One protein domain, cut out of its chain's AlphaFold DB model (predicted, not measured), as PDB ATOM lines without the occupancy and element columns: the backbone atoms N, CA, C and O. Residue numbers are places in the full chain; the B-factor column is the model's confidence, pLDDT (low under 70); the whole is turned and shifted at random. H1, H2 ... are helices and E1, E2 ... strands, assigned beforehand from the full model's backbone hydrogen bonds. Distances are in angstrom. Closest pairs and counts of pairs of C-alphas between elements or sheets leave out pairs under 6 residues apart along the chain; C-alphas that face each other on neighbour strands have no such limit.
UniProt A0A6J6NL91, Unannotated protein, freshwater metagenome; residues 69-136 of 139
ATOM      1  N   VAL A  69     -77.791  79.828  58.354       97.12
ATOM      2  CA  VAL A  69     -78.274  80.386  57.072       97.12
ATOM      3  C   VAL A  69     -79.481  79.645  56.504       97.12
ATOM      4  O   VAL A  69     -80.224  80.173  55.667       97.12
ATOM      5  N   ARG A  70     -79.719  78.404  56.934       97.25
ATOM      6  CA  ARG A  70     -80.882  77.627  56.498       97.25
ATOM      7  C   ARG A  70     -81.283  76.610  57.550       97.25
ATOM      8  O   ARG A  70     -80.436  75.945  58.133       97.25
ATOM      9  N   VAL A  71     -82.592  76.444  57.701       97.56
ATOM     10  CA  VAL A  71     -83.189  75.367  58.488       97.56
ATOM     11  C   VAL A  71     -84.162  74.588  57.609       97.56
ATOM     12  O   VAL A  71     -85.071  75.178  57.022       97.56
ATOM     13  N   THR A  72     -83.979  73.274  57.511       95.88
ATOM     14  CA  THR A  72     -84.822  72.350  56.726       95.88
ATOM     15  C   THR A  72     -85.548  71.364  57.641       95.88
ATOM     16  O   THR A  72     -85.213  71.264  58.814       95.88
ATOM     17  N   GLY A  73     -86.544  70.629  57.137       95.25
ATOM     18  CA  GLY A  73     -87.274  69.627  57.932       95.25
ATOM     19  C   GLY A  73     -88.249  70.239  58.940       95.25
ATOM     20  O   GLY A  73     -88.667  71.382  58.767       95.25
ATOM     21  N   ASP A  74     -88.645  69.504  59.974       94.56
ATOM     22  CA  ASP A  74     -89.662  69.914  60.953       94.56
ATOM     23  C   ASP A  74     -89.602  69.069  62.244       94.56
ATOM     24  O   ASP A  74     -88.746  68.204  62.411       94.56
ATOM     25  N   ALA A  75     -90.507  69.315  63.194       93.50
ATOM     26  CA  ALA A  75     -90.535  68.571  64.453       93.50
ATOM     27  C   ALA A  75     -90.917  67.085  64.301       93.50
ATOM     28  O   ALA A  75     -90.490  66.259  65.114       93.50
ATOM     29  N   GLN A  76     -91.701  66.743  63.274       93.56
ATOM     30  CA  GLN A  76     -92.209  65.396  63.002       93.56
ATOM     31  C   GLN A  76     -91.228  64.540  62.206       93.56
ATOM     32  O   GLN A  76     -91.299  63.320  62.281       93.56
ATOM     33  N   ASN A  77     -90.291  65.138  61.480       93.88
ATOM     34  CA  ASN A  77     -89.315  64.413  60.664       93.88
ATOM     35  C   ASN A  77     -87.872  64.601  61.148       93.88
ATOM     36  O   ASN A  77     -86.981  63.860  60.741       93.88
ATOM     37  N   GLY A  78     -87.658  65.547  62.060       93.69
ATOM     38  CA  GLY A  78     -86.340  66.080  62.366       93.69
ATOM     39  C   GLY A  78     -85.998  67.244  61.448       93.69
ATOM     40  O   GLY A  78     -86.644  67.470  60.420       93.69
ATOM     41  N   PHE A  79     -85.009  68.030  61.855       96.12
ATOM     42  CA  PHE A  79     -84.639  69.254  61.158       96.12
ATOM     43  C   PHE A  79     -83.125  69.392  61.048       96.12
ATOM     44  O   PHE A  79     -82.378  68.995  61.940       96.12
ATOM     45  N   GLY A  80     -82.682  69.956  59.928       96.19
ATOM     46  CA  GLY A  80     -81.279  70.254  59.671       96.19
ATOM     47  C   GLY A  80     -81.000  71.740  59.830       96.19
ATOM     48  O   GLY A  80     -81.843  72.565  59.472       96.19
ATOM     49  N   ILE A  81     -79.817  72.074  60.330       97.25
ATOM     50  CA  ILE A  81     -79.277  73.432  60.376       97.25
ATOM     51  C   ILE A  81     -78.053  73.469  59.459       97.25
ATOM     52  O   ILE A  81     -77.160  72.639  59.602       97.25
ATOM     53  N   LEU A  82     -78.028  74.407  58.509       97.94
ATOM     54  CA  LEU A  82     -76.835  74.752  57.733       97.94
ATOM     55  C   LEU A  82     -76.263  76.067  58.268       97.94
ATOM     56  O   LEU A  82     -77.001  77.057  58.368       97.94
ATOM     57  N   HIS A  83     -74.960  76.073  58.528       98.19
ATOM     58  CA  HIS A  83     -74.192  77.255  58.896       98.19
ATOM     59  C   HIS A  83     -73.520  77.909  57.682       98.19
ATOM     60  O   HIS A  83     -73.450  77.337  56.592       98.19
ATOM     61  N   TYR A  84     -73.072  79.149  57.858       97.56
ATOM     62  CA  TYR A  84     -72.488  79.973  56.805       97.56
ATOM     63  C   TYR A  84     -71.195  79.369  56.240       97.56
ATOM     64  O   TYR A  84     -70.982  79.415  55.032       97.56
ATOM     65  N   ASP A  85     -70.397  78.708  57.078       97.62
ATOM     66  CA  ASP A  85     -69.193  77.968  56.674       97.62
ATOM     67  C   ASP A  85     -69.464  76.678  55.872       97.62
ATOM     68  O   ASP A  85     -68.534  75.976  55.475       97.62
ATOM     69  N   GLY A  86     -70.735  76.352  55.626       97.75
ATOM     70  CA  GLY A  86     -71.161  75.163  54.897       97.75
ATOM     71  C   GLY A  86     -71.293  73.910  55.762       97.75
ATOM     72  O   GLY A  86     -71.770  72.887  55.262       97.75
ATOM     73  N   THR A  87     -70.935  73.964  57.048       98.25
ATOM     74  CA  THR A  87     -71.182  72.854  57.974       98.25
ATOM     75  C   THR A  87     -72.675  72.682  58.220       98.25
ATOM     76  O   THR A  87     -73.462  73.632  58.185       98.25
ATOM     77  N   SER A  88     -73.091  71.441  58.473       97.25
ATOM     78  CA  SER A  88     -74.483  71.146  58.798       97.25
ATOM     79  C   SER A  88     -74.603  70.170  59.954       97.25
ATOM     80  O   SER A  88     -73.802  69.245  60.087       97.25
ATOM     81  N   GLU A  89     -75.631  70.377  60.765       96.56
ATOM     82  CA  GLU A  89     -76.034  69.459  61.822       96.56
ATOM     83  C   GLU A  89     -77.471  68.993  61.595       96.56
ATOM     84  O   GLU A  89     -78.320  69.738  61.095       96.56
ATOM     85  N   PHE A  90     -77.750  67.745  61.965       95.31
ATOM     86  CA  PHE A  90     -79.085  67.173  61.894       95.31
ATOM     87  C   PHE A  90     -79.595  66.851  63.293       95.31
ATOM     88  O   PHE A  90     -78.944  66.153  64.068       95.31
ATOM     89  N   THR A  91     -80.791  67.342  63.594       92.38
ATOM     90  CA  THR A  91     -81.531  66.990  64.800       92.38
ATOM     91  C   THR A  91     -82.575  65.937  64.435       92.38
ATOM     92  O   THR A  91     -83.300  66.100  63.453       92.38
ATOM     93  N   ALA A  92     -82.659  64.868  65.234       93.25
ATOM     94  CA  ALA A  92     -83.649  63.797  65.084       93.25
ATOM     95  C   ALA A  92     -85.099  64.321  65.142       93.25
ATOM     96  O   ALA A  92     -85.337  65.508  65.279       93.25
ATOM     97  N   ARG A  93     -86.105  63.448  65.060       96.06
ATOM     98  CA  ARG A  93     -87.505  63.823  65.332       96.06
ATOM     99  C   ARG A  93     -87.702  64.176  66.811       96.06
ATOM    100  O   ARG A  93     -87.111  63.533  67.678       96.06
ATOM    101  N   GLN A  94     -88.635  65.084  67.119       96.19
ATOM    102  CA  GLN A  94     -88.953  65.465  68.502       96.19
ATOM    103  C   GLN A  94     -89.307  64.266  69.393       96.19
ATOM    104  O   GLN A  94     -88.807  64.180  70.510       96.19
ATOM    105  N   GLY A  95     -90.131  63.330  68.907       95.19
ATOM    106  CA  GLY A  95     -90.495  62.120  69.655       95.19
ATOM    107  C   GLY A  95     -89.280  61.280  70.057       95.19
ATOM    108  O   GLY A  95     -89.146  60.930  71.222       95.19
ATOM    109  N   VAL A  96     -88.332  61.084  69.134       96.75
ATOM    110  CA  VAL A  96     -87.091  60.335  69.395       96.75
ATOM    111  C   VAL A  96     -86.248  61.031  70.467       96.75
ATOM    112  O   VAL A  96     -85.784  60.385  71.400       96.75
ATOM    113  N   ALA A  97     -86.111  62.359  70.392       95.62
ATOM    114  CA  ALA A  97     -85.383  63.130  71.402       95.62
ATOM    115  C   ALA A  97     -86.066  63.092  72.787       95.62
ATOM    116  O   ALA A  97     -85.399  63.086  73.820       95.62
ATOM    117  N   ILE A  98     -87.402  63.050  72.833       96.81
ATOM    118  CA  ILE A  98     -88.153  62.880  74.087       96.81
ATOM    119  C   ILE A  98     -87.976  61.470  74.661       96.81
ATOM    120  O   ILE A  98     -87.887  61.328  75.884       96.81
ATOM    121  N   ASP A  99     -87.907  60.449  73.811       97.56
ATOM    122  CA  ASP A  99     -87.675  59.069  74.235       97.56
ATOM    123  C   ASP A  99     -86.267  58.889  74.798       97.56
ATOM    124  O   ASP A  99     -86.102  58.293  75.864       97.56
ATOM    125  N   GLU A 100     -85.265  59.508  74.172       96.06
ATOM    126  CA  GLU A 100     -83.900  59.550  74.695       96.06
ATOM    127  C   GLU A 100     -83.853  60.192  76.090       96.06
ATOM    128  O   GLU A 100     -83.189  59.677  76.993       96.06
ATOM    129  N   CYS A 101     -84.646  61.241  76.339       97.56
ATOM    130  CA  CYS A 101     -84.746  61.834  77.672       97.56
ATOM    131  C   CYS A 101     -85.216  60.845  78.751       97.56
ATOM    132  O   CYS A 101     -84.958  61.089  79.929       97.56
ATOM    133  N   ASN A 102     -85.904  59.749  78.410       96.44
ATOM    134  CA  ASN A 102     -86.347  58.754  79.393       96.44
ATOM    135  C   ASN A 102     -85.198  57.897  79.937       96.44
ATOM    136  O   ASN A 102     -85.349  57.310  81.007       96.44
ATOM    137  N   THR A 103     -84.050  57.880  79.255       96.81
ATOM    138  CA  THR A 103     -82.859  57.116  79.658       96.81
ATOM    139  C   THR A 103     -82.108  57.747  80.833       96.81
ATOM    140  O   THR A 103     -81.359  57.064  81.530       96.81
ATOM    141  N   PHE A 104     -82.334  59.037  81.118       95.94
ATOM    142  CA  PHE A 104     -81.680  59.709  82.241       95.94
ATOM    143  C   PHE A 104     -82.127  59.089  83.576       95.94
ATOM    144  O   PHE A 104     -83.332  59.048  83.852       95.94
ATOM    145  N   PRO A 105     -81.193  58.695  84.465       95.44
ATOM    146  CA  PRO A 105     -81.534  57.997  85.707       95.44
ATOM    147  C   PRO A 105     -82.282  58.906  86.692       95.44
ATOM    148  O   PRO A 105     -83.296  58.523  87.283       95.44
ATOM    149  N   ALA A 106     -81.840  60.158  86.822       98.00
ATOM    150  CA  ALA A 106     -82.434  61.123  87.735       98.00
ATOM    151  C   ALA A 106     -83.716  61.752  87.159       98.00
ATOM    152  O   ALA A 106     -83.725  62.263  86.036       98.00
ATOM    153  N   LYS A 107     -84.781  61.826  87.972       97.62
ATOM    154  CA  LYS A 107     -86.059  62.478  87.604       97.62
ATOM    155  C   LYS A 107     -85.863  63.924  87.131       97.62
ATOM    156  O   LYS A 107     -86.454  64.331  86.133       97.62
ATOM    157  N   ILE A 108     -85.002  64.681  87.816       98.00
ATOM    158  CA  ILE A 108     -84.696  66.070  87.448       98.00
ATOM    159  C   ILE A 108     -83.963  66.165  86.104       98.00
ATOM    160  O   ILE A 108     -84.224  67.087  85.334       98.00
ATOM    161  N   GLY A 109     -83.107  65.186  85.787       97.94
ATOM    162  CA  GLY A 109     -82.434  65.086  84.491       97.94
ATOM    163  C   GLY A 109     -83.440  64.896  83.358       97.94
ATOM    164  O   GLY A 109     -83.432  65.665  82.400       97.94
ATOM    165  N   ARG A 110     -84.394  63.969  83.529       98.31
ATOM    166  CA  ARG A 110     -85.486  63.747  82.562       98.31
ATOM    167  C   ARG A 110     -86.314  65.006  82.325       98.31
ATOM    168  O   ARG A 110     -86.600  65.353  81.183       98.31
ATOM    169  N   ALA A 111     -86.700  65.698  83.398       98.25
ATOM    170  CA  ALA A 111     -87.495  66.920  83.300       98.25
ATOM    171  C   ALA A 111     -86.746  68.029  82.542       98.25
ATOM    172  O   ALA A 111     -87.304  68.610  81.613       98.25
ATOM    173  N   ARG A 112     -85.472  68.271  82.883       98.31
ATOM    174  CA  ARG A 112     -84.628  69.259  82.191       98.31
ATOM    175  C   ARG A 112     -84.450  68.920  80.714       98.31
ATOM    176  O   ARG A 112     -84.647  69.797  79.879       98.31
ATOM    177  N   CYS A 113     -84.157  67.659  80.396       98.06
ATOM    178  CA  CYS A 113     -84.024  67.194  79.017       98.06
ATOM    179  C   CYS A 113     -85.311  67.443  78.218       98.06
ATOM    180  O   CYS A 113     -85.281  68.086  77.173       98.06
ATOM    181  N   ARG A 114     -86.473  67.038  78.752       98.00
ATOM    182  CA  ARG A 114     -87.767  67.228  78.076       98.00
ATOM    183  C   ARG A 114     -88.102  68.698  77.842       98.00
ATOM    184  O   ARG A 114     -88.639  69.020  76.788       98.00
ATOM    185  N   VAL A 115     -87.818  69.575  78.806       98.12
ATOM    186  CA  VAL A 115     -88.024  71.022  78.640       98.12
ATOM    187  C   VAL A 115     -87.109  71.559  77.547       98.12
ATOM    188  O   VAL A 115     -87.602  72.203  76.630       98.12
ATOM    189  N   HIS A 116     -85.816  71.229  77.589       96.56
ATOM    190  CA  HIS A 116     -84.861  71.664  76.572       96.56
ATOM    191  C   HIS A 116     -85.282  71.229  75.162       96.56
ATOM    192  O   HIS A 116     -85.349  72.061  74.258       96.56
ATOM    193  N   VAL A 117     -85.648  69.952  74.995       96.12
ATOM    194  CA  VAL A 117     -86.168  69.423  73.729       96.12
ATOM    195  C   VAL A 117     -87.412  70.204  73.313       96.12
ATOM    196  O   VAL A 117     -87.425  70.802  72.244       96.12
ATOM    197  N   LYS A 118     -88.449  70.287  74.154       95.69
ATOM    198  CA  LYS A 118     -89.693  70.994  73.802       95.69
ATOM    199  C   LYS A 118     -89.459  72.446  73.392       95.69
ATOM    200  O   LYS A 118     -90.016  72.862  72.382       95.69
ATOM    201  N   THR A 119     -88.623  73.180  74.122       95.75
ATOM    202  CA  THR A 119     -88.277  74.564  73.786       95.75
ATOM    203  C   THR A 119     -87.581  74.646  72.431       95.75
ATOM    204  O   THR A 119     -88.025  75.411  71.583       95.75
ATOM    205  N   ARG A 120     -86.560  73.816  72.169       92.38
ATOM    206  CA  ARG A 120     -85.832  73.845  70.887       92.38
ATOM    207  C   ARG A 120     -86.762  73.642  69.684       92.38
ATOM    208  O   ARG A 120     -86.610  74.331  68.682       92.38
ATOM    209  N   TYR A 121     -87.734  72.733  69.783       94.38
ATOM    210  CA  TYR A 121     -88.691  72.492  68.693       94.38
ATOM    211  C   TYR A 121     -89.801  73.541  68.599       94.38
ATOM    212  O   TYR A 121     -90.250  73.829  67.493       94.38
ATOM    213  N   ALA A 122     -90.247  74.116  69.720       92.69
ATOM    214  CA  ALA A 122     -91.256  75.177  69.714       92.69
ATOM    215  C   ALA A 122     -90.753  76.433  68.981       92.69
ATOM    216  O   ALA A 122     -91.493  77.040  68.209       92.69
ATOM    217  N   GLU A 123     -89.470  76.760  69.142       94.62
ATOM    218  CA  GLU A 123     -88.839  77.929  68.516       94.62
ATOM    219  C   GLU A 123     -88.490  77.723  67.028       94.62
ATOM    220  O   GLU A 123     -88.048  78.652  66.349       94.62
ATOM    221  N   LEU A 124     -88.710  76.526  66.465       94.75
ATOM    222  CA  LEU A 124     -88.303  76.206  65.093       94.75
ATOM    223  C   LEU A 124     -89.012  77.078  64.046       94.75
ATOM    224  O   LEU A 124     -88.398  77.513  63.069       94.75
ATOM    225  N   ALA A 125     -90.308  77.334  64.237       93.81
ATOM    226  CA  ALA A 125     -91.081  78.183  63.334       93.81
ATOM    227  C   ALA A 125     -90.602  79.641  63.394       93.81
ATOM    228  O   ALA A 125     -90.428  80.270  62.350       93.81
ATOM    229  N   ALA A 126     -90.322  80.142  64.600       95.12
ATOM    230  CA  ALA A 126     -89.798  81.485  64.810       95.12
ATOM    231  C   ALA A 126     -88.419  81.660  64.159       95.12
ATOM    232  O   ALA A 126     -88.206  82.631  63.436       95.12
ATOM    233  N   LEU A 127     -87.516  80.684  64.314       95.56
ATOM    234  CA  LEU A 127     -86.202  80.703  63.667       95.56
ATOM    235  C   LEU A 127     -86.317  80.726  62.138       95.56
ATOM    236  O   LEU A 127     -85.686  81.546  61.475       95.56
ATOM    237  N   LYS A 128     -87.157  79.862  61.559       96.19
ATOM    238  CA  LYS A 128     -87.395  79.861  60.107       96.19
ATOM    239  C   LYS A 128     -87.959  81.190  59.620       96.19
ATOM    240  O   LYS A 128     -87.552  81.668  58.564       96.19
ATOM    241  N   GLN A 129     -88.875  81.785  60.378       96.50
ATOM    242  CA  GLN A 129     -89.436  83.085  60.043       96.50
ATOM    243  C   GLN A 129     -88.373  84.188  60.118       96.50
ATOM    244  O   GLN A 129     -88.278  84.996  59.198       96.50
ATOM    245  N   ALA A 130     -87.536  84.197  61.156       96.69
ATOM    246  CA  ALA A 130     -86.426  85.138  61.283       96.69
ATOM    247  C   ALA A 130     -85.449  85.035  60.100       96.69
ATOM    248  O   ALA A 130     -85.023  86.056  59.566       96.69
ATOM    249  N   LEU A 131     -85.160  83.819  59.625       96.44
ATOM    250  CA  LEU A 131     -84.323  83.614  58.438       96.44
ATOM    251  C   LEU A 131     -84.971  84.150  57.159       96.44
ATOM    252  O   LEU A 131     -84.270  84.733  56.338       96.44
ATOM    253  N   LYS A 132     -86.289  83.995  56.986       96.50
ATOM    254  CA  LYS A 132     -87.001  84.598  55.846       96.50
ATOM    255  C   LYS A 132     -86.899  86.120  55.868       96.50
ATOM    256  O   LYS A 132     -86.585  86.720  54.847       96.50
ATOM    257  N   TRP A 133     -87.103  86.736  57.035       96.44
ATOM    258  CA  TRP A 133     -86.914  88.178  57.211       96.44
ATOM    259  C   TRP A 133     -85.487  88.607  56.864       96.44
ATOM    260  O   TRP A 133     -85.304  89.536  56.085       96.44
ATOM    261  N   ALA A 134     -84.482  87.895  57.379       94.12
ATOM    262  CA  ALA A 134     -83.076  88.198  57.122       94.12
ATOM    263  C   ALA A 134     -82.698  88.094  55.633       94.12
ATOM    264  O   ALA A 134     -81.845  88.842  55.165       94.12
ATOM    265  N   LYS A 135     -83.345  87.199  54.880       93.81
ATOM    266  CA  LYS A 135     -83.127  87.023  53.436       93.81
ATOM    267  C   LYS A 135     -83.924  87.989  52.559       93.81
ATOM    268  O   LYS A 135     -83.742  87.984  51.348       93.81
ATOM    269  N   GLY A 136     -84.815  88.791  53.145       94.00
ATOM    270  CA  GLY A 136     -85.759  89.606  52.378       94.00
ATOM    271  C   GLY A 136     -86.839  88.780  51.668       94.00
ATOM    272  O   GLY A 136     -87.413  89.238  50.689       94.00
TER     273      GLY A 136
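What this domain is: This is residues 69 to 136 of the 139 residues of the protein "Unannotated protein" of freshwater metagenome (UniProt A0A6J6NL91). The model is a rod with a small three-stranded sheet at one end and a helical hairpin, H1 and H2, at the other. After H2, H3 runs on past the sheet and covers its edge at E1. The 68 printed residues hold, in order, E1, E2, E3, H1, H2 and H3, a mixed class; the antiparallel sheet, order E1, E2, E3, is a meander, each strand the antiparallel neighbour of the one before. The whole is loose, radius of gyration of the C-alphas 13.8 A, spanning 45 by 21 by 20 A.

Where its parts are: Find C-alpha 69 at (-78.274, 80.386, 57.072), where E1, residues 69 to 74, begins. E2 is residues 78 to 83, 16.9 A long, and E3 residues 88 to 91. H1 spans residues 94 to 103, 15.2 A; H2, residues 107 to 122, covers 22.5 A. H3, residues 124 to 134, runs 15.3 A to C-alpha 134 at (-83.076, 88.198, 57.122).

How they stand to each other: In the hairpin E1 and E2, look at N 72 and O 80, 3.0 A apart; in the hairpin E2 and E3, at N 91 and O 79, 2.8 A. H3 is on the sheet over E1, height 9.0 A, only just slantwise at 31 degrees to E1 on the local plane; their closest C-alphas, Val 71 and Lys 128, are 6.4 A apart. H1 only grazes the sheet with residues 94 to 97. H1 and H2 touch at Cys 101 and Arg 110, closest C-alphas 5.3 A, at a shallow tilt of 11 degrees, opposite ways. H2 and H3 meet only through their link; H1 and H3 are apart. Every O i to N i+4 pair is within hydrogen-bond range in H2 and H3, and 4 of 6 in H1.

The domain as a whole: The farthest C-alphas, Pro 105 and Gly 136, are 46.1 A apart. The printed part has no cut, its five links are tight, and no printed residue is under 70 in pLDDT.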